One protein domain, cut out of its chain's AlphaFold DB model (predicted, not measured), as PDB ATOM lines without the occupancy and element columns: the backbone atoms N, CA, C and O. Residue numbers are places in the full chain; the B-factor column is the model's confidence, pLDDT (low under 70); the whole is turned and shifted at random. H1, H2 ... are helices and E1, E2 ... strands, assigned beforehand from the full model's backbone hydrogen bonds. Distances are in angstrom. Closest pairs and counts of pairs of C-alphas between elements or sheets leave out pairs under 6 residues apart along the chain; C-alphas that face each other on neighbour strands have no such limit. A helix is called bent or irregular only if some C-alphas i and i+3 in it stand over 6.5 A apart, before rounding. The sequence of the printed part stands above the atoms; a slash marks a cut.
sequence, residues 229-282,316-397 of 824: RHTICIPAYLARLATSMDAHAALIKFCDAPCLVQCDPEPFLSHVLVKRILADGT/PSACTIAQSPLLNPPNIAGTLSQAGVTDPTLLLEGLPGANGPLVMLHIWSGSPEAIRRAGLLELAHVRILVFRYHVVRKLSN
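Overview. This is residues 229 to 282 and 316 to 397 of the 824 residues of the protein "Agenet-like domain-containing protein" of Opisthorchis viverrini (UniProt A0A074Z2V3). One strongly twisted sheet of four strands has one face covered by H1, H2 and the long bent helix H6, in two layers, the helices being over one face of the sheet. The short helix H4 packs on the edge strand E3, H3 follows the bent end of E2, and H5 only grazes the sheet. The printed part has 136 residues, with six named helices and four named strands in the order E1 H1 H2 E2 H3 H4 E3 H5 E4 H6; the class is mixed, helices and strands. The mixed sheet runs E2 E4 E1 E3. The whole is compact, with a radius of gyration of the C-alphas of 14.5 A and spans of 41 by 35 by 25 A.

Arrangement. E1, residues 229 to 235, is an inner strand. It is parallel to E3, residues 335 to 341, at 40 degrees, with N 337 and O 229 within hydrogen-bond range at 2.8 A. It is antiparallel to E4, residues 358 to 365, at 154 degrees, with N 232 and O 361 at 2.9 A. E2, residues 259 to 269, bends by 78 degrees at residue 266 and is antiparallel to E4 at 159 degrees, with N 262 and O 362 at 2.9 A. H1, residues 236 to 242, and H2, residues 245 to 255, are on the same face of the sheet, at heights of 8.0 A and 8.8 A. E1, H1, H2 and E2 form a split strand-helix-strand unit, two strands running the same way with E4 between them, and its crossover is right-handed. H6, residues 368 to 395, was assigned as one helix by its hydrogen bonds but is bent, with C-alphas 376 and 379 7.8 A apart; its arms H6a, residues 368 to 376, and H6b, residues 379 to 395, stand at a steep tilt of 61 degrees. H6a touches H2, the closest C-alphas being those of Cys 255 and Ala 370, 4.5 A. H6b touches H1 with residues 385 to 389 alone, about perpendicular at 89 degrees; the closest C-alphas are those of Leu 238 and Tyr 389, 6.9 A. H4, residues 318 to 323, is on the sheet, its closest C-alpha to E3 being Ala 318, 4.5 A from that of Gly 340. H3, residues 271 to 279, is close to but not clearly touching H5, residues 344 to 348: the closest C-alphas, of Leu 278 and Thr 345, are 6.3 A apart. Every O i to N i+4 pair is within hydrogen-bond range in H3, H4, H5, H6a and H6b, but 4 of 7 in H2 and 1 of 3 in H1, where 3 of 4 O i to N i+3 pairs are.

Along the chain. E1 begins at C-alpha 229 (71.016, 64.239, 38.408) and is 19.7 A long. E2 measures 25.7 A, E4 23.3 A and H6b 24.3 A, ending at C-alpha 395 (94.445, 75.186, 60.554).

Size, cuts and confidence. The C-alphas farthest apart, of Cys 319 and Asn 397, are 44.6 A apart. Residues 283 to 315 are cut out, and C-alphas 282 and 316 are 18.2 A apart across the cut. The link from H4 to E3, 11 residues, is long. Mean pLDDT of the printed part is 73.0; residues 267 to 282, 316 to 334, 338 to 357 and 393 to 397 are under 70.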
ATOM      1  N   ARG A 229      69.657  64.375  37.856       87.19
ATOM      2  CA  ARG A 229      71.016  64.239  38.408       87.19
ATOM      3  C   ARG A 229      72.032  65.022  37.580       87.19
ATOM      4  O   ARG A 229      72.023  64.932  36.359       87.19
ATOM      5  N   HIS A 230      72.969  65.692  38.230       87.44
ATOM      6  CA  HIS A 230      74.213  66.169  37.623       87.44
ATOM      7  C   HIS A 230      75.406  65.583  38.395       87.44
ATOM      8  O   HIS A 230      75.295  65.273  39.584       87.44
ATOM      9  N   THR A 231      76.513  65.346  37.695       85.25
ATOM     10  CA  THR A 231      77.694  64.642  38.211       85.25
ATOM     11  C   THR A 231      78.934  65.460  37.875       85.25
ATOM     12  O   THR A 231      79.186  65.720  36.700       85.25
ATOM     13  N   ILE A 232      79.719  65.804  38.894       85.62
ATOM     14  CA  ILE A 232      80.951  66.591  38.786       85.62
ATOM     15  C   ILE A 232      82.138  65.702  39.187       85.62
ATOM     16  O   ILE A 232      82.081  65.008  40.204       85.62
ATOM     17  N   CYS A 233      83.223  65.737  38.417       82.81
ATOM     18  CA  CYS A 233      84.490  65.096  38.778       82.81
ATOM     19  C   CYS A 233      85.295  66.004  39.722       82.81
ATOM     20  O   CYS A 233      85.555  67.156  39.377       82.81
ATOM     21  N   ILE A 234      85.733  65.497  40.880       85.06
ATOM     22  CA  ILE A 234      86.590  66.249  41.817       85.06
ATOM     23  C   ILE A 234      87.838  65.438  42.227       85.06
ATOM     24  O   ILE A 234      87.777  64.208  42.271       85.06
ATOM     25  N   PRO A 235      88.978  66.080  42.553       81.81
ATOM     26  CA  PRO A 235      90.163  65.387  43.062       81.81
ATOM     27  C   PRO A 235      89.887  64.625  44.363       81.81
ATOM     28  O   PRO A 235      89.287  65.173  45.290       81.81
ATOM     29  N   ALA A 236      90.388  63.392  44.481       79.62
ATOM     30  CA  ALA A 236      90.099  62.512  45.621       79.62
ATOM     31  C   ALA A 236      90.490  63.091  46.996       79.62
ATOM     32  O   ALA A 236      89.859  62.766  47.999       79.62
ATOM     33  N   TYR A 237      91.475  63.995  47.073       79.12
ATOM     34  CA  TYR A 237      91.836  64.648  48.340       79.12
ATOM     35  C   TYR A 237      90.724  65.565  48.889       79.12
ATOM     36  O   TYR A 237      90.686  65.822  50.093       79.12
ATOM     37  N   LEU A 238      89.795  66.021  48.038       82.88
ATOM     38  CA  LEU A 238      88.600  66.763  48.446       82.88
ATOM     39  C   LEU A 238      87.471  65.852  48.944       82.88
ATOM     40  O   LEU A 238      86.551  66.365  49.577       82.88
ATOM     41  N   ALA A 239      87.520  64.533  48.706       84.06
ATOM     42  CA  ALA A 239      86.418  63.615  49.016       84.06
ATOM     43  C   ALA A 239      85.977  63.711  50.486       84.06
ATOM     44  O   ALA A 239      84.798  63.892  50.764       84.06
ATOM     45  N   ARG A 240      86.936  63.717  51.428       82.88
ATOM     46  CA  ARG A 240      86.673  63.865  52.876       82.88
ATOM     47  C   ARG A 240      85.995  65.184  53.267       82.88
ATOM     48  O   ARG A 240      85.397  65.257  54.337       82.88
ATOM     49  N   LEU A 241      86.113  66.226  52.443       85.12
ATOM     50  CA  LEU A 241      85.419  67.499  52.638       85.12
ATOM     51  C   LEU A 241      84.051  67.488  51.940       85.12
ATOM     52  O   LEU A 241      83.076  67.948  52.522       85.12
ATOM     53  N   ALA A 242      83.970  66.923  50.734       86.38
ATOM     54  CA  ALA A 242      82.750  66.793  49.934       86.38
ATOM     55  C   ALA A 242      81.777  65.695  50.428       86.38
ATOM     56  O   ALA A 242      80.681  65.545  49.896       86.38
ATOM     57  N   THR A 243      82.145  64.926  51.456       86.38
ATOM     58  CA  THR A 243      81.201  64.120  52.249       86.38
ATOM     59  C   THR A 243      80.525  64.916  53.371       86.38
ATOM     60  O   THR A 243      79.558  64.429  53.951       86.38
ATOM     61  N   SER A 244      81.009  66.119  53.708       84.38
ATOM     62  CA  SER A 244      80.360  66.987  54.699       84.38
ATOM     63  C   SER A 244      79.264  67.822  54.046       84.38
ATOM     64  O   SER A 244      79.514  68.560  53.096       84.38
ATOM     65  N   MET A 245      78.048  67.759  54.590       77.56
ATOM     66  CA  MET A 245      76.892  68.478  54.042       77.56
ATOM     67  C   MET A 245      77.153  69.994  53.981       77.56
ATOM     68  O   MET A 245      76.904  70.629  52.958       77.56
ATOM     69  N   ASP A 246      77.779  70.570  55.010       80.56
ATOM     70  CA  ASP A 246      78.060  72.011  55.094       80.56
ATOM     71  C   ASP A 246      79.034  72.518  54.020       80.56
ATOM     72  O   ASP A 246      79.082  73.722  53.729       80.56
ATOM     73  N   ALA A 247      79.789  71.619  53.374       85.88
ATOM     74  CA  ALA A 247      80.642  71.940  52.231       85.88
ATOM     75  C   ALA A 247      79.842  72.491  51.035       85.88
ATOM     76  O   ALA A 247      80.348  73.328  50.284       85.88
ATOM     77  N   HIS A 248      78.570  72.098  50.906       89.25
ATOM     78  CA  HIS A 248      77.702  72.409  49.766       89.25
ATOM     79  C   HIS A 248      76.679  73.525  50.053       89.25
ATOM     80  O   HIS A 248      75.867  73.853  49.188       89.25
ATOM     81  N   ALA A 249      76.715  74.144  51.243       85.12
ATOM     82  CA  ALA A 249      75.661  75.052  51.720       85.12
ATOM     83  C   ALA A 249      75.409  76.252  50.793       85.12
ATOM     84  O   ALA A 249      74.262  76.590  50.513       85.12
ATOM     85  N   ALA A 250      76.476  76.855  50.262       85.56
ATOM     86  CA  ALA A 250      76.362  77.944  49.297       85.56
ATOM     87  C   ALA A 250      75.748  77.480  47.964       85.56
ATOM     88  O   ALA A 250      74.898  78.173  47.416       85.56
ATOM     89  N   LEU A 251      76.142  76.302  47.463       88.56
ATOM     90  CA  LEU A 251      75.660  75.773  46.184       88.56
ATOM     91  C   LEU A 251      74.145  75.558  46.215       88.56
ATOM     92  O   LEU A 251      73.448  76.038  45.330       88.56
ATOM     93  N   ILE A 252      73.625  74.902  47.257       86.50
ATOM     94  CA  ILE A 252      72.191  74.591  47.337       86.50
ATOM     95  C   ILE A 252      71.342  75.856  47.526       86.50
ATOM     96  O   ILE A 252      70.274  75.946  46.926       86.50
ATOM     97  N   LYS A 253      71.835  76.880  48.246       86.44
ATOM     98  CA  LYS A 253      71.157  78.189  48.294       86.44
ATOM     99  C   LYS A 253      71.039  78.849  46.911       86.44
ATOM    100  O   LYS A 253      70.028  79.485  46.645       86.44
ATOM    101  N   PHE A 254      72.012  78.669  46.011       87.12
ATOM    102  CA  PHE A 254      71.894  79.136  44.620       87.12
ATOM    103  C   PHE A 254      71.044  78.221  43.721       87.12
ATOM    104  O   PHE A 254      70.471  78.698  42.739       87.12
ATOM    105  N   CYS A 255      70.947  76.925  44.036       86.19
ATOM    106  CA  CYS A 255      70.078  75.987  43.320       86.19
ATOM    107  C   CYS A 255      68.584  76.301  43.494       86.19
ATOM    108  O   CYS A 255      67.817  75.972  42.593       86.19
ATOM    109  N   ASP A 256      68.191  76.963  44.594       84.94
ATOM    110  CA  ASP A 256      66.840  77.529  44.797       84.94
ATOM    111  C   ASP A 256      65.708  76.480  44.755       84.94
ATOM    112  O   ASP A 256      64.577  76.741  44.357       84.94
ATOM    113  N   ALA A 257      66.040  75.249  45.144       85.19
ATOM    114  CA  ALA A 257      65.121  74.132  45.330       85.19
ATOM    115  C   ALA A 257      65.771  73.089  46.261       85.19
ATOM    116  O   ALA A 257      66.994  73.110  46.455       85.19
ATOM    117  N   PRO A 258      65.006  72.123  46.799       87.38
ATOM    118  CA  PRO A 258      65.574  70.991  47.521       87.38
ATOM    119  C   PRO A 258      66.545  70.176  46.653       87.38
ATOM    120  O   PRO A 258      66.176  69.606  45.620       87.38
ATOM    121  N   CYS A 259      67.797  70.094  47.103       89.56
ATOM    122  CA  CYS A 259      68.844  69.276  46.497       89.56
ATOM    123  C   CYS A 259      69.424  68.285  47.512       89.56
ATOM    124  O   CYS A 259      69.605  68.604  48.693       89.56
ATOM    125  N   LEU A 260      69.774  67.097  47.020       89.94
ATOM    126  CA  LEU A 260      70.620  66.121  47.705       89.94
ATOM    127  C   LEU A 260      71.999  66.129  47.039       89.94
ATOM    128  O   LEU A 260      72.079  66.159  45.811       89.94
ATOM    129  N   VAL A 261      73.069  66.089  47.833       90.31
ATOM    130  CA  VAL A 261      74.454  66.039  47.345       90.31
ATOM    131  C   VAL A 261      75.194  64.906  48.050       90.31
ATOM    132  O   VAL A 261      75.066  64.759  49.264       90.31
ATOM    133  N   GLN A 262      75.941  64.103  47.291       89.94
ATOM    134  CA  GLN A 262      76.701  62.953  47.788       89.94
ATOM    135  C   GLN A 262      78.021  62.843  47.024       89.94
ATOM    136  O   GLN A 262      78.018  62.770  45.796       89.94
ATOM    137  N   CYS A 263      79.144  62.814  47.739       87.81
ATOM    138  CA  CYS A 263      80.419  62.382  47.173       87.81
ATOM    139  C   CYS A 263      80.551  60.870  47.356       87.81
ATOM    140  O   CYS A 263      80.521  60.389  48.492       87.81
ATOM    141  N   ASP A 264      80.737  60.137  46.263       82.25
ATOM    142  CA  ASP A 264      81.097  58.721  46.326       82.25
ATOM    143  C   ASP A 264      82.634  58.637  46.469       82.25
ATOM    144  O   ASP A 264      83.346  59.202  45.637       82.25
ATOM    145  N   PRO A 265      83.182  58.024  47.538       70.38
ATOM    146  CA  PRO A 265      84.594  58.184  47.904       70.38
ATOM    147  C   PRO A 265      85.565  57.274  47.134       70.38
ATOM    148  O   PRO A 265      86.778  57.434  47.271       70.38
ATOM    149  N   GLU A 266      85.067  56.311  46.353       71.38
ATOM    150  CA  GLU A 266      85.921  55.416  45.566       71.38
ATOM    151  C   GLU A 266      86.465  56.138  44.315       71.38
ATOM    152  O   GLU A 266      85.695  56.753  43.571       71.38
ATOM    153  N   PRO A 267      87.787  56.092  44.053       63.72
ATOM    154  CA  PRO A 267      88.390  56.771  42.912       63.72
ATOM    155  C   PRO A 267      88.023  56.064  41.604       63.72
ATOM    156  O   PRO A 267      88.540  54.997  41.275       63.72
ATOM    157  N   PHE A 268      87.137  56.696  40.843       62.22
ATOM    158  CA  PHE A 268      86.559  56.160  39.616       62.22
ATOM    159  C   PHE A 268      87.556  56.129  38.436       62.22
ATOM    160  O   PHE A 268      87.509  55.217  37.608       62.22
ATOM    161  N   LEU A 269      88.498  57.078  38.372       59.91
ATOM    162  CA  LEU A 269      89.603  57.055  37.405       59.91
ATOM    163  C   LEU A 269      90.946  56.881  38.118       59.91
ATOM    164  O   LEU A 269      91.320  57.674  38.985       59.91
ATOM    165  N   SER A 270      91.707  55.866  37.698       52.03
ATOM    166  CA  SER A 270      93.071  55.649  38.179       52.03
ATOM    167  C   SER A 270      94.028  56.715  37.635       52.03
ATOM    168  O   SER A 270      93.868  57.211  36.518       52.03
ATOM    169  N   HIS A 271      95.079  57.018  38.401       46.03
ATOM    170  CA  HIS A 271      96.121  57.998  38.055       46.03
ATOM    171  C   HIS A 271      96.707  57.801  36.637       46.03
ATOM    172  O   HIS A 271      97.033  58.770  35.959       46.03
ATOM    173  N   VAL A 272      96.780  56.557  36.144       46.00
ATOM    174  CA  VAL A 272      97.269  56.235  34.789       46.00
ATOM    175  C   VAL A 272      96.289  56.675  33.692       46.00
ATOM    176  O   VAL A 272      96.725  57.162  32.649       46.00
ATOM    177  N   LEU A 273      94.977  56.532  33.910       55.16
ATOM    178  CA  LEU A 273      93.952  56.989  32.963       55.16
ATOM    179  C   LEU A 273      93.794  58.510  33.008       55.16
ATOM    180  O   LEU A 273      93.797  59.141  31.955       55.16
ATOM    181  N   VAL A 274      93.758  59.098  34.210       55.47
ATOM    182  CA  VAL A 274      93.729  60.558  34.404       55.47
ATOM    183  C   VAL A 274      94.913  61.219  33.691       55.47
ATOM    184  O   VAL A 274      94.720  62.136  32.895       55.47
ATOM    185  N   LYS A 275      96.132  60.690  33.873       51.59
ATOM    186  CA  LYS A 275      97.336  61.212  33.213       51.59
ATOM    187  C   LYS A 275      97.303  61.078  31.685       51.59
ATOM    188  O   LYS A 275      97.842  61.952  31.019       51.59
ATOM    189  N   ARG A 276      96.675  60.040  31.115       51.59
ATOM    190  CA  ARG A 276      96.505  59.918  29.650       51.59
ATOM    191  C   ARG A 276      95.501  60.931  29.094       51.59
ATOM    192  O   ARG A 276      95.773  61.528  28.065       51.59
ATOM    193  N   ILE A 277      94.384  61.145  29.789       56.16
ATOM    194  CA  ILE A 277      93.347  62.105  29.375       56.16
ATOM    195  C   ILE A 277      93.871  63.551  29.465       56.16
ATOM    196  O   ILE A 277      93.608  64.349  28.573       56.16
ATOM    197  N   LEU A 278      94.648  63.882  30.504       53.88
ATOM    198  CA  LEU A 278      95.186  65.234  30.703       53.88
ATOM    199  C   LEU A 278      96.438  65.543  29.858       53.88
ATOM    200  O   LEU A 278      96.574  66.663  29.374       53.88
ATOM    201  N   ALA A 279      97.362  64.592  29.667       46.25
ATOM    202  CA  ALA A 279      98.656  64.890  29.035       46.25
ATOM    203  C   ALA A 279      98.573  65.176  27.524       46.25
ATOM    204  O   ALA A 279      99.336  66.007  27.021       46.25
ATOM    205  N   ASP A 280      97.643  64.540  26.802       42.44
ATOM    206  CA  ASP A 280      97.497  64.729  25.348       42.44
ATOM    207  C   ASP A 280      96.902  66.102  24.972       42.44
ATOM    208  O   ASP A 280      97.024  66.532  23.823       42.44
ATOM    209  N   GLY A 281      96.365  66.858  25.943       39.81
ATOM    210  CA  GLY A 281      96.042  68.281  25.772       39.81
ATOM    211  C   GLY A 281      97.277  69.163  25.517       39.81
ATOM    212  O   GLY A 281      97.168  70.229  24.914       39.81
ATOM    213  N   THR A 282      98.473  68.701  25.906       35.50
ATOM    214  CA  THR A 282      99.755  69.409  25.746       35.50
ATOM    215  C   THR A 282     100.701  68.671  24.796       35.50
ATOM    216  O   THR A 282     101.744  68.146  25.188       35.50
ATOM    217  N   PRO A 316      84.265  62.594  26.027       61.84
ATOM    218  CA  PRO A 316      83.111  61.990  25.367       61.84
ATOM    219  C   PRO A 316      81.883  62.907  25.375       61.84
ATOM    220  O   PRO A 316      81.609  63.604  26.348       61.84
ATOM    221  N   SER A 317      81.093  62.872  24.297       61.00
ATOM    222  CA  SER A 317      79.849  63.654  24.210       61.00
ATOM    223  C   SER A 317      78.860  63.268  25.319       61.00
ATOM    224  O   SER A 317      78.863  62.122  25.767       61.00
ATOM    225  N   ALA A 318      77.945  64.162  25.710       58.88
ATOM    226  CA  ALA A 318      76.930  63.863  26.731       58.88
ATOM    227  C   ALA A 318      76.113  62.582  26.426       58.88
ATOM    228  O   ALA A 318      75.796  61.818  27.337       58.88
ATOM    229  N   CYS A 319      75.852  62.289  25.145       58.62
ATOM    230  CA  CYS A 319      75.216  61.043  24.704       58.62
ATOM    231  C   CYS A 319      76.111  59.812  24.940       58.62
ATOM    232  O   CYS A 319      75.645  58.790  25.441       58.62
ATOM    233  N   THR A 320      77.405  59.922  24.629       60.97
ATOM    234  CA  THR A 320      78.415  58.879  24.878       60.97
ATOM    235  C   THR A 320      78.627  58.649  26.379       60.97
ATOM    236  O   THR A 320      78.774  57.512  26.814       60.97
ATOM    237  N   ILE A 321      78.588  59.714  27.185       66.00
ATOM    238  CA  ILE A 321      78.651  59.667  28.651       66.00
ATOM    239  C   ILE A 321      77.442  58.919  29.214       66.00
ATOM    240  O   ILE A 321      77.617  58.001  30.010       66.00
ATOM    241  N   ALA A 322      76.226  59.254  28.770       59.06
ATOM    242  CA  ALA A 322      75.001  58.588  29.216       59.06
ATOM    243  C   ALA A 322      74.973  57.081  28.886       59.06
ATOM    244  O   ALA A 322      74.341  56.311  29.608       59.06
ATOM    245  N   GLN A 323      75.677  56.659  27.830       60.47
ATOM    246  CA  GLN A 323      75.830  55.258  27.416       60.47
ATOM    247  C   GLN A 323      77.062  54.557  28.022       60.47
ATOM    248  O   GLN A 323      77.211  53.345  27.874       60.47
ATOM    249  N   SER A 324      77.955  55.288  28.696       59.25
ATOM    250  CA  SER A 324      79.192  54.737  29.253       59.25
ATOM    251  C   SER A 324      78.922  54.037  30.590       59.25
ATOM    252  O   SER A 324      78.568  54.721  31.550       59.25
ATOM    253  N   PRO A 325      79.170  52.718  30.730       58.47
ATOM    254  CA  PRO A 325      79.009  52.015  32.008       58.47
ATOM    255  C   PRO A 325      80.045  52.443  33.060       58.47
ATOM    256  O   PRO A 325      79.962  52.020  34.210       58.47
ATOM    257  N   LEU A 326      81.022  53.264  32.658       60.28
ATOM    258  CA  LEU A 326      81.997  53.899  33.531       60.28
ATOM    259  C   LEU A 326      81.465  55.260  34.024       60.28
ATOM    260  O   LEU A 326      81.233  55.414  35.214       60.28
ATOM    261  N   LEU A 327      81.224  56.229  33.129       59.53
ATOM    262  CA  LEU A 327      80.823  57.602  33.512       59.53
ATOM    263  C   LEU A 327      79.337  57.746  33.903       59.53
ATOM    264  O   LEU A 327      78.960  58.702  34.581       59.53
ATOM    265  N   ASN A 328      78.491  56.802  33.494       62.88
ATOM    266  CA  ASN A 328      77.112  56.657  33.948       62.88
ATOM    267  C   ASN A 328      76.897  55.208  34.428       62.88
ATOM    268  O   ASN A 328      76.254  54.413  33.736       62.88
ATOM    269  N   PRO A 329      77.467  54.824  35.586       61.34
ATOM    270  CA  PRO A 329      77.426  53.440  36.033       61.34
ATOM    271  C   PRO A 329      75.969  53.024  36.299       61.34
ATOM    272  O   PRO A 329      75.230  53.762  36.962       61.34
ATOM    273  N   PRO A 330      75.534  51.841  35.819       49.72
ATOM    274  CA  PRO A 330      74.120  51.518  35.558       49.72
ATOM    275  C   PRO A 330      73.224  51.387  36.802       49.72
ATOM    276  O   PRO A 330      72.052  51.044  36.689       49.72
ATOM    277  N   ASN A 331      73.770  51.646  37.990       55.81
ATOM    278  CA  ASN A 331      73.082  51.553  39.271       55.81
ATOM    279  C   ASN A 331      72.711  52.921  39.872       55.81
ATOM    280  O   ASN A 331      71.958  52.943  40.840       55.81
ATOM    281  N   ILE A 332      73.235  54.050  39.368       64.25
ATOM    282  CA  ILE A 332      72.965  55.371  39.963       64.25
ATOM    283  C   ILE A 332      71.667  55.950  39.395       64.25
ATOM    284  O   ILE A 332      71.561  56.230  38.201       64.25
ATOM    285  N   ALA A 333      70.691  56.171  40.275       63.31
ATOM    286  CA  ALA A 333      69.371  56.672  39.917       63.31
ATOM    287  C   ALA A 333      69.348  58.147  39.463       63.31
ATOM    288  O   ALA A 333      70.293  58.920  39.671       63.31
ATOM    289  N   GLY A 334      68.211  58.533  38.877       68.00
ATOM    290  CA  GLY A 334      67.945  59.857  38.321       68.00
ATOM    291  C   GLY A 334      68.439  60.023  36.881       68.00
ATOM    292  O   GLY A 334      69.454  59.457  36.479       68.00
ATOM    293  N   THR A 335      67.717  60.816  36.092       76.06
ATOM    294  CA  THR A 335      68.100  61.156  34.717       76.06
ATOM    295  C   THR A 335      69.266  62.137  34.729       76.06
ATOM    296  O   THR A 335      69.172  63.206  35.331       76.06
ATOM    297  N   LEU A 336      70.362  61.772  34.058       75.19
ATOM    298  CA  LEU A 336      71.538  62.627  33.920       75.19
ATOM    299  C   LEU A 336      71.196  63.906  33.136       75.19
ATOM    300  O   LEU A 336      70.526  63.859  32.105       75.19
ATOM    301  N   SER A 337      71.675  65.045  33.630       75.94
ATOM    302  CA  SER A 337      71.510  66.366  33.028       75.94
ATOM    303  C   SER A 337      72.042  66.415  31.595       75.94
ATOM    304  O   SER A 337      73.050  65.777  31.297       75.94
ATOM    305  N   GLN A 338      71.450  67.249  30.736       60.88
ATOM    306  CA  GLN A 338      71.916  67.441  29.351       60.88
ATOM    307  C   GLN A 338      73.365  67.962  29.247       60.88
ATOM    308  O   GLN A 338      74.005  67.760  28.221       60.88
ATOM    309  N   ALA A 339      73.905  68.566  30.314       57.16
ATOM    310  CA  ALA A 339      75.320  68.938  30.430       57.16
ATOM    311  C   ALA A 339      76.278  67.728  30.563       57.16
ATOM    312  O   ALA A 339      77.484  67.882  30.408       57.16
ATOM    313  N   GLY A 340      75.756  66.523  30.824       64.19
ATOM    314  CA  GLY A 340      76.537  65.296  30.986       64.19
ATOM    315  C   GLY A 340      77.351  65.250  32.285       64.19
ATOM    316  O   GLY A 340      76.907  65.729  33.330       64.19
ATOM    317  N   VAL A 341      78.532  64.630  32.192       68.12
ATOM    318  CA  VAL A 341      79.651  64.804  33.130       68.12
ATOM    319  C   VAL A 341      80.604  65.785  32.463       68.12
ATOM    320  O   VAL A 341      81.089  65.530  31.359       68.12
ATOM    321  N   THR A 342      80.840  66.912  33.110       68.50
ATOM    322  CA  THR A 342      81.642  68.015  32.584       68.50
ATOM    323  C   THR A 342      83.137  67.700  32.632       68.50
ATOM    324  O   THR A 342      83.597  66.868  33.417       68.50
ATOM    325  N   ASP A 343      83.887  68.293  31.701       66.75
ATOM    326  CA  ASP A 343      85.260  67.888  31.403       66.75
ATOM    327  C   ASP A 343      86.204  68.210  32.584       66.75
ATOM    328  O   ASP A 343      86.378  69.387  32.925       66.75
ATOM    329  N   PRO A 344      86.839  67.203  33.221       66.00
ATOM    330  CA  PRO A 344      87.753  67.432  34.333       66.00
ATOM    331  C   PRO A 344      89.006  68.207  33.914       66.00
ATOM    332  O   PRO A 344      89.636  68.806  34.779       66.00
ATOM    333  N   THR A 345      89.369  68.243  32.626       63.69
ATOM    334  CA  THR A 345      90.477  69.083  32.152       63.69
ATOM    335  C   THR A 345      90.150  70.567  32.356       63.69
ATOM    336  O   THR A 345      90.923  71.280  32.988       63.69
ATOM    337  N   LEU A 346      88.953  71.002  31.944       65.00
ATOM    338  CA  LEU A 346      88.476  72.386  32.059       65.00
ATOM    339  C   LEU A 346      88.069  72.770  33.489       65.00
ATOM    340  O   LEU A 346      88.203  73.927  33.885       65.00
ATOM    341  N   LEU A 347      87.560  71.818  34.279       66.50
ATOM    342  CA  LEU A 347      87.161  72.082  35.666       66.50
ATOM    343  C   LEU A 347      88.331  72.130  36.648       66.50
ATOM    344  O   LEU A 347      88.230  72.804  37.678       66.50
ATOM    345  N   LEU A 348      89.406  71.393  36.362       67.12
ATOM    346  CA  LEU A 348      90.533  71.216  37.277       67.12
ATOM    347  C   LEU A 348      91.814  71.927  36.807       67.12
ATOM    348  O   LEU A 348      92.832  71.856  37.496       67.12
ATOM    349  N   GLU A 349      91.759  72.664  35.692       66.12
ATOM    350  CA  GLU A 349      92.829  73.557  35.239       66.12
ATOM    351  C   GLU A 349      93.250  74.527  36.365       66.12
ATOM    352  O   GLU A 349      92.416  75.158  37.027       66.12
ATOM    353  N   GLY A 350      94.560  74.590  36.626       56.69
ATOM    354  CA  GLY A 350      95.160  75.379  37.709       56.69
ATOM    355  C   GLY A 350      95.003  74.806  39.130       56.69
ATOM    356  O   GLY A 350      95.569  75.365  40.068       56.69
ATOM    357  N   LEU A 351      94.274  73.700  39.345       62.34
ATOM    358  CA  LEU A 351      94.059  73.166  40.697       62.34
ATOM    359  C   LEU A 351      95.200  72.235  41.156       62.34
ATOM    360  O   LEU A 351      95.571  71.298  40.439       62.34
ATOM    361  N   PRO A 352      95.724  72.398  42.389       56.03
ATOM    362  CA  PRO A 352      96.720  71.479  42.928       56.03
ATOM    363  C   PRO A 352      96.127  70.068  43.010       56.03
ATOM    364  O   PRO A 352      94.995  69.883  43.453       56.03
ATOM    365  N   GLY A 353      96.881  69.062  42.564       57.31
ATOM    366  CA  GLY A 353      96.429  67.668  42.563       57.31
ATOM    367  C   GLY A 353      95.370  67.305  41.508       57.31
ATOM    368  O   GLY A 353      94.842  66.199  41.584       57.31
ATOM    369  N   ALA A 354      95.086  68.164  40.517       57.69
ATOM    370  CA  ALA A 354      94.190  67.853  39.389       57.69
ATOM    371  C   ALA A 354      94.575  66.571  38.622       57.69
ATOM    372  O   ALA A 354      93.710  65.818  38.191       57.69
ATOM    373  N   ASN A 355      95.879  66.287  38.526       58.22
ATOM    374  CA  ASN A 355      96.428  65.074  37.906       58.22
ATOM    375  C   ASN A 355      96.248  63.795  38.758       58.22
ATOM    376  O   ASN A 355      96.664  62.719  38.332       58.22
ATOM    377  N   GLY A 356      95.712  63.905  39.978       63.16
ATOM    378  CA  GLY A 356      95.503  62.787  40.900       63.16
ATOM    379  C   GLY A 356      94.285  61.917  40.552       63.16
ATOM    380  O   GLY A 356      93.570  62.196  39.594       63.16
ATOM    381  N   PRO A 357      94.011  60.853  41.328       69.38
ATOM    382  CA  PRO A 357      92.773  60.093  41.178       69.38
ATOM    383  C   PRO A 357      91.543  60.989  41.398       69.38
ATOM    384  O   PRO A 357      91.541  61.852  42.283       69.38
ATOM    385  N   LEU A 358      90.496  60.766  40.601       79.12
ATOM    386  CA  LEU A 358      89.255  61.547  40.632       79.12
ATOM    387  C   LEU A 358      88.100  60.726  41.218       79.12
ATOM    388  O   LEU A 358      87.961  59.537  40.920       79.12
ATOM    389  N   VAL A 359      87.263  61.383  42.019       82.75
ATOM    390  CA  VAL A 359      86.015  60.852  42.592       82.75
ATOM    391  C   VAL A 359      84.808  61.601  42.018       82.75
ATOM    392  O   VAL A 359      84.955  62.683  41.439       82.75
ATOM    393  N   MET A 360      83.610  61.034  42.171       84.12
ATOM    394  CA  MET A 360      82.371  61.636  41.671       84.12
ATOM    395  C   MET A 360      81.585  62.334  42.783       84.12
ATOM    396  O   MET A 360      81.317  61.761  43.839       84.12
ATOM    397  N   LEU A 361      81.166  63.567  42.504       87.75
ATOM    398  CA  LEU A 361      80.206  64.325  43.296       87.75
ATOM    399  C   LEU A 361      78.866  64.352  42.554       87.75
ATOM    400  O   LEU A 361      78.760  64.920  41.465       87.75
ATOM    401  N   HIS A 362      77.842  63.738  43.138       87.69
ATOM    402  CA  HIS A 362      76.500  63.660  42.574       87.69
ATOM    403  C   HIS A 362      75.563  64.668  43.238       87.69
ATOM    404  O   HIS A 362      75.540  64.806  44.461       87.69
ATOM    405  N   ILE A 363      74.771  65.356  42.416       90.31
ATOM    406  CA  ILE A 363      73.758  66.330  42.826       90.31
ATOM    407  C   ILE A 363      72.424  65.878  42.234       90.31
ATOM    408  O   ILE A 363      72.318  65.750  41.015       90.31
ATOM    409  N   TRP A 364      71.405  65.676  43.069       90.19
ATOM    410  CA  TRP A 364      70.038  65.380  42.628       90.19
ATOM    411  C   TRP A 364      69.051  66.469  43.050       90.19
ATOM    412  O   TRP A 364      69.191  67.067  44.118       90.19
ATOM    413  N   SER A 365      68.008  66.674  42.246       90.12
ATOM    414  CA  SER A 365      66.820  67.461  42.601       90.12
ATOM    415  C   SER A 365      65.601  66.999  41.797       90.12
ATOM    416  O   SER A 365      65.738  66.408  40.723       90.12
ATOM    417  N   GLY A 366      64.400  67.303  42.295       84.88
ATOM    418  CA  GLY A 366      63.181  67.253  41.484       84.88
ATOM    419  C   GLY A 366      63.139  68.361  40.426       84.88
ATOM    420  O   GLY A 366      62.639  68.148  39.324       84.88
ATOM    421  N   SER A 367      63.732  69.524  40.717       86.19
ATOM    422  CA  SER A 367      63.762  70.666  39.801       86.19
ATOM    423  C   SER A 367      64.881  70.525  38.751       86.19
ATOM    424  O   SER A 367      66.063  70.525  39.110       86.19
ATOM    425  N   PRO A 368      64.562  70.454  37.440       84.44
ATOM    426  CA  PRO A 368      65.582  70.462  36.389       84.44
ATOM    427  C   PRO A 368      66.277  71.830  36.273       84.44
ATOM    428  O   PRO A 368      67.440  71.896  35.884       84.44
ATOM    429  N   GLU A 369      65.602  72.915  36.665       85.00
ATOM    430  CA  GLU A 369      66.175  74.266  36.735       85.00
ATOM    431  C   GLU A 369      67.237  74.364  37.841       85.00
ATOM    432  O   GLU A 369      68.312  74.913  37.608       85.00
ATOM    433  N   ALA A 370      67.003  73.755  39.007       87.81
ATOM    434  CA  ALA A 370      68.001  73.687  40.078       87.81
ATOM    435  C   ALA A 370      69.263  72.926  39.638       87.81
ATOM    436  O   ALA A 370      70.384  73.358  39.903       87.81
ATOM    437  N   ILE A 371      69.092  71.834  38.883       88.75
ATOM    438  CA  ILE A 371      70.203  71.093  38.268       88.75
ATOM    439  C   ILE A 371      70.931  71.932  37.202       88.75
ATOM    440  O   ILE A 371      72.162  71.918  37.152       88.75
ATOM    441  N   ARG A 372      70.211  72.723  36.395       86.50
ATOM    442  CA  ARG A 372      70.818  73.670  35.443       86.50
ATOM    443  C   ARG A 372      71.633  74.757  36.157       86.50
ATOM    444  O   ARG A 372      72.714  75.106  35.687       86.50
ATOM    445  N   ARG A 373      71.155  75.274  37.296       88.31
ATOM    446  CA  ARG A 373      71.902  76.224  38.143       88.31
ATOM    447  C   ARG A 373      73.136  75.578  38.776       88.31
ATOM    448  O   ARG A 373      74.193  76.201  38.771       88.31
ATOM    449  N   ALA A 374      73.040  74.328  39.237       88.31
ATOM    450  CA  ALA A 374      74.181  73.578  39.763       88.31
ATOM    451  C   ALA A 374      75.305  73.432  38.720       88.31
ATOM    452  O   ALA A 374      76.453  73.754  39.020       88.31
ATOM    453  N   GLY A 375      74.966  73.047  37.483       85.62
ATOM    454  CA  GLY A 375      75.932  72.925  36.380       85.62
ATOM    455  C   GLY A 375      76.542  74.250  35.904       85.62
ATOM    456  O   GLY A 375      77.619  74.250  35.328       85.62
ATOM    457  N   LEU A 376      75.919  75.402  36.183       85.94
ATOM    458  CA  LEU A 376      76.551  76.717  35.970       85.94
ATOM    459  C   LEU A 376      77.513  77.121  37.100       85.94
ATOM    460  O   LEU A 376      78.267  78.083  36.951       85.94
ATOM    461  N   LEU A 377      77.474  76.425  38.238       86.81
ATOM    462  CA  LEU A 377      78.230  76.753  39.447       86.81
ATOM    463  C   LEU A 377      79.281  75.702  39.817       86.81
ATOM    464  O   LEU A 377      80.015  75.913  40.780       86.81
ATOM    465  N   GLU A 378      79.408  74.620  39.048       87.19
ATOM    466  CA  GLU A 378      80.368  73.527  39.249       87.19
ATOM    467  C   GLU A 378      81.804  74.022  39.509       87.19
ATOM    468  O   GLU A 378      82.370  73.743  40.567       87.19
ATOM    469  N   LEU A 379      82.364  74.853  38.624       83.69
ATOM    470  CA  LEU A 379      83.728  75.383  38.735       83.69
ATOM    471  C   LEU A 379      83.896  76.288  39.963       83.69
ATOM    472  O   LEU A 379      84.905  76.223  40.667       83.69
ATOM    473  N   ALA A 380      82.895  77.127  40.246       84.38
ATOM    474  CA  ALA A 380      82.893  77.985  41.427       84.38
ATOM    475  C   ALA A 380      82.823  77.147  42.713       84.38
ATOM    476  O   ALA A 380      83.533  77.428  43.679       84.38
ATOM    477  N   HIS A 381      82.020  76.083  42.714       89.06
ATOM    478  CA  HIS A 381      81.875  75.176  43.839       89.06
ATOM    479  C   HIS A 381      83.149  74.364  44.096       89.06
ATOM    480  O   HIS A 381      83.621  74.345  45.232       89.06
ATOM    481  N   VAL A 382      83.763  73.778  43.062       86.69
ATOM    482  CA  VAL A 382      85.048  73.066  43.182       86.69
ATOM    483  C   VAL A 382      86.140  74.003  43.705       86.69
ATOM    484  O   VAL A 382      86.853  73.645  44.642       86.69
ATOM    485  N   ARG A 383      86.222  75.246  43.209       82.50
ATOM    486  CA  ARG A 383      87.165  76.255  43.729       82.50
ATOM    487  C   ARG A 383      86.892  76.624  45.196       82.50
ATOM    488  O   ARG A 383      87.839  76.780  45.965       82.50
ATOM    489  N   ILE A 384      85.627  76.679  45.628       85.38
ATOM    490  CA  ILE A 384      85.253  76.863  47.045       85.38
ATOM    491  C   ILE A 384      85.645  75.644  47.900       85.38
ATOM    492  O   ILE A 384      86.134  75.833  49.016       85.38
ATOM    493  N   LEU A 385      85.485  74.413  47.398       85.12
ATOM    494  CA  LEU A 385      85.939  73.193  48.083       85.12
ATOM    495  C   LEU A 385      87.467  73.180  48.239       85.12
ATOM    496  O   LEU A 385      87.955  72.950  49.343       85.12
ATOM    497  N   VAL A 386      88.221  73.502  47.182       83.25
ATOM    498  CA  VAL A 386      89.690  73.623  47.233       83.25
ATOM    499  C   VAL A 386      90.125  74.694  48.232       83.25
ATOM    500  O   VAL A 386      91.003  74.430  49.053       83.25
ATOM    501  N   PHE A 387      89.498  75.874  48.220       82.19
ATOM    502  CA  PHE A 387      89.796  76.936  49.185       82.19
ATOM    503  C   PHE A 387      89.532  76.484  50.629       82.19
ATOM    504  O   PHE A 387      90.411  76.602  51.484       82.19
ATOM    505  N   ARG A 388      88.356  75.900  50.900       81.81
ATOM    506  CA  ARG A 388      88.001  75.363  52.224       81.81
ATOM    507  C   ARG A 388      88.971  74.267  52.675       81.81
ATOM    508  O   ARG A 388      89.405  74.306  53.821       81.81
ATOM    509  N   TYR A 389      89.364  73.348  51.790       82.06
ATOM    510  CA  TYR A 389      90.353  72.308  52.090       82.06
ATOM    511  C   TYR A 389      91.703  72.906  52.507       82.06
ATOM    512  O   TYR A 389      92.255  72.508  53.530       82.06
ATOM    513  N   HIS A 390      92.216  73.900  51.775       75.12
ATOM    514  CA  HIS A 390      93.497  74.533  52.105       75.12
ATOM    515  C   HIS A 390      93.435  75.371  53.389       75.12
ATOM    516  O   HIS A 390      94.409  75.386  54.140       75.12
ATOM    517  N   VAL A 391      92.299  76.014  53.684       75.94
ATOM    518  CA  VAL A 391      92.070  76.690  54.972       75.94
ATOM    519  C   VAL A 391      92.060  75.679  56.120       75.94
ATOM    520  O   VAL A 391      92.817  75.850  57.070       75.94
ATOM    521  N   VAL A 392      91.275  74.601  56.021       74.06
ATOM    522  CA  VAL A 392      91.213  73.550  57.053       74.06
ATOM    523  C   VAL A 392      92.585  72.903  57.259       74.06
ATOM    524  O   VAL A 392      93.030  72.789  58.395       74.06
ATOM    525  N   ARG A 393      93.309  72.573  56.181       66.81
ATOM    526  CA  ARG A 393      94.646  71.965  56.265       66.81
ATOM    527  C   ARG A 393      95.697  72.889  56.892       66.81
ATOM    528  O   ARG A 393      96.534  72.407  57.648       66.81
ATOM    529  N   LYS A 394      95.649  74.202  56.618       58.62
ATOM    530  CA  LYS A 394      96.516  75.202  57.281       58.62
ATOM    531  C   LYS A 394      96.130  75.449  58.749       58.62
ATOM    532  O   LYS A 394      96.971  75.908  59.509       58.62
ATOM    533  N   LEU A 395      94.895  75.139  59.154       59.12
ATOM    534  CA  LEU A 395      94.445  75.186  60.554       59.12
ATOM    535  C   LEU A 395      94.724  73.885  61.331       59.12
ATOM    536  O   LEU A 395      94.675  73.902  62.557       59.12
ATOM    537  N   SER A 396      95.010  72.774  60.645       53.31
ATOM    538  CA  SER A 396      95.249  71.449  61.241       53.31
ATOM    539  C   SER A 396      96.708  70.976  61.123       53.31
ATOM    540  O   SER A 396      96.956  69.773  61.078       53.31
ATOM    541  N   ASN A 397      97.660  71.906  60.984       48.72
ATOM    542  CA  ASN A 397      99.113  71.692  60.848       48.72
ATOM    543  C   ASN A 397      99.591  70.717  59.745       48.72
ATOM    544  O   ASN A 397     100.785  70.484  59.611       48.72
TER     545      ASN A 397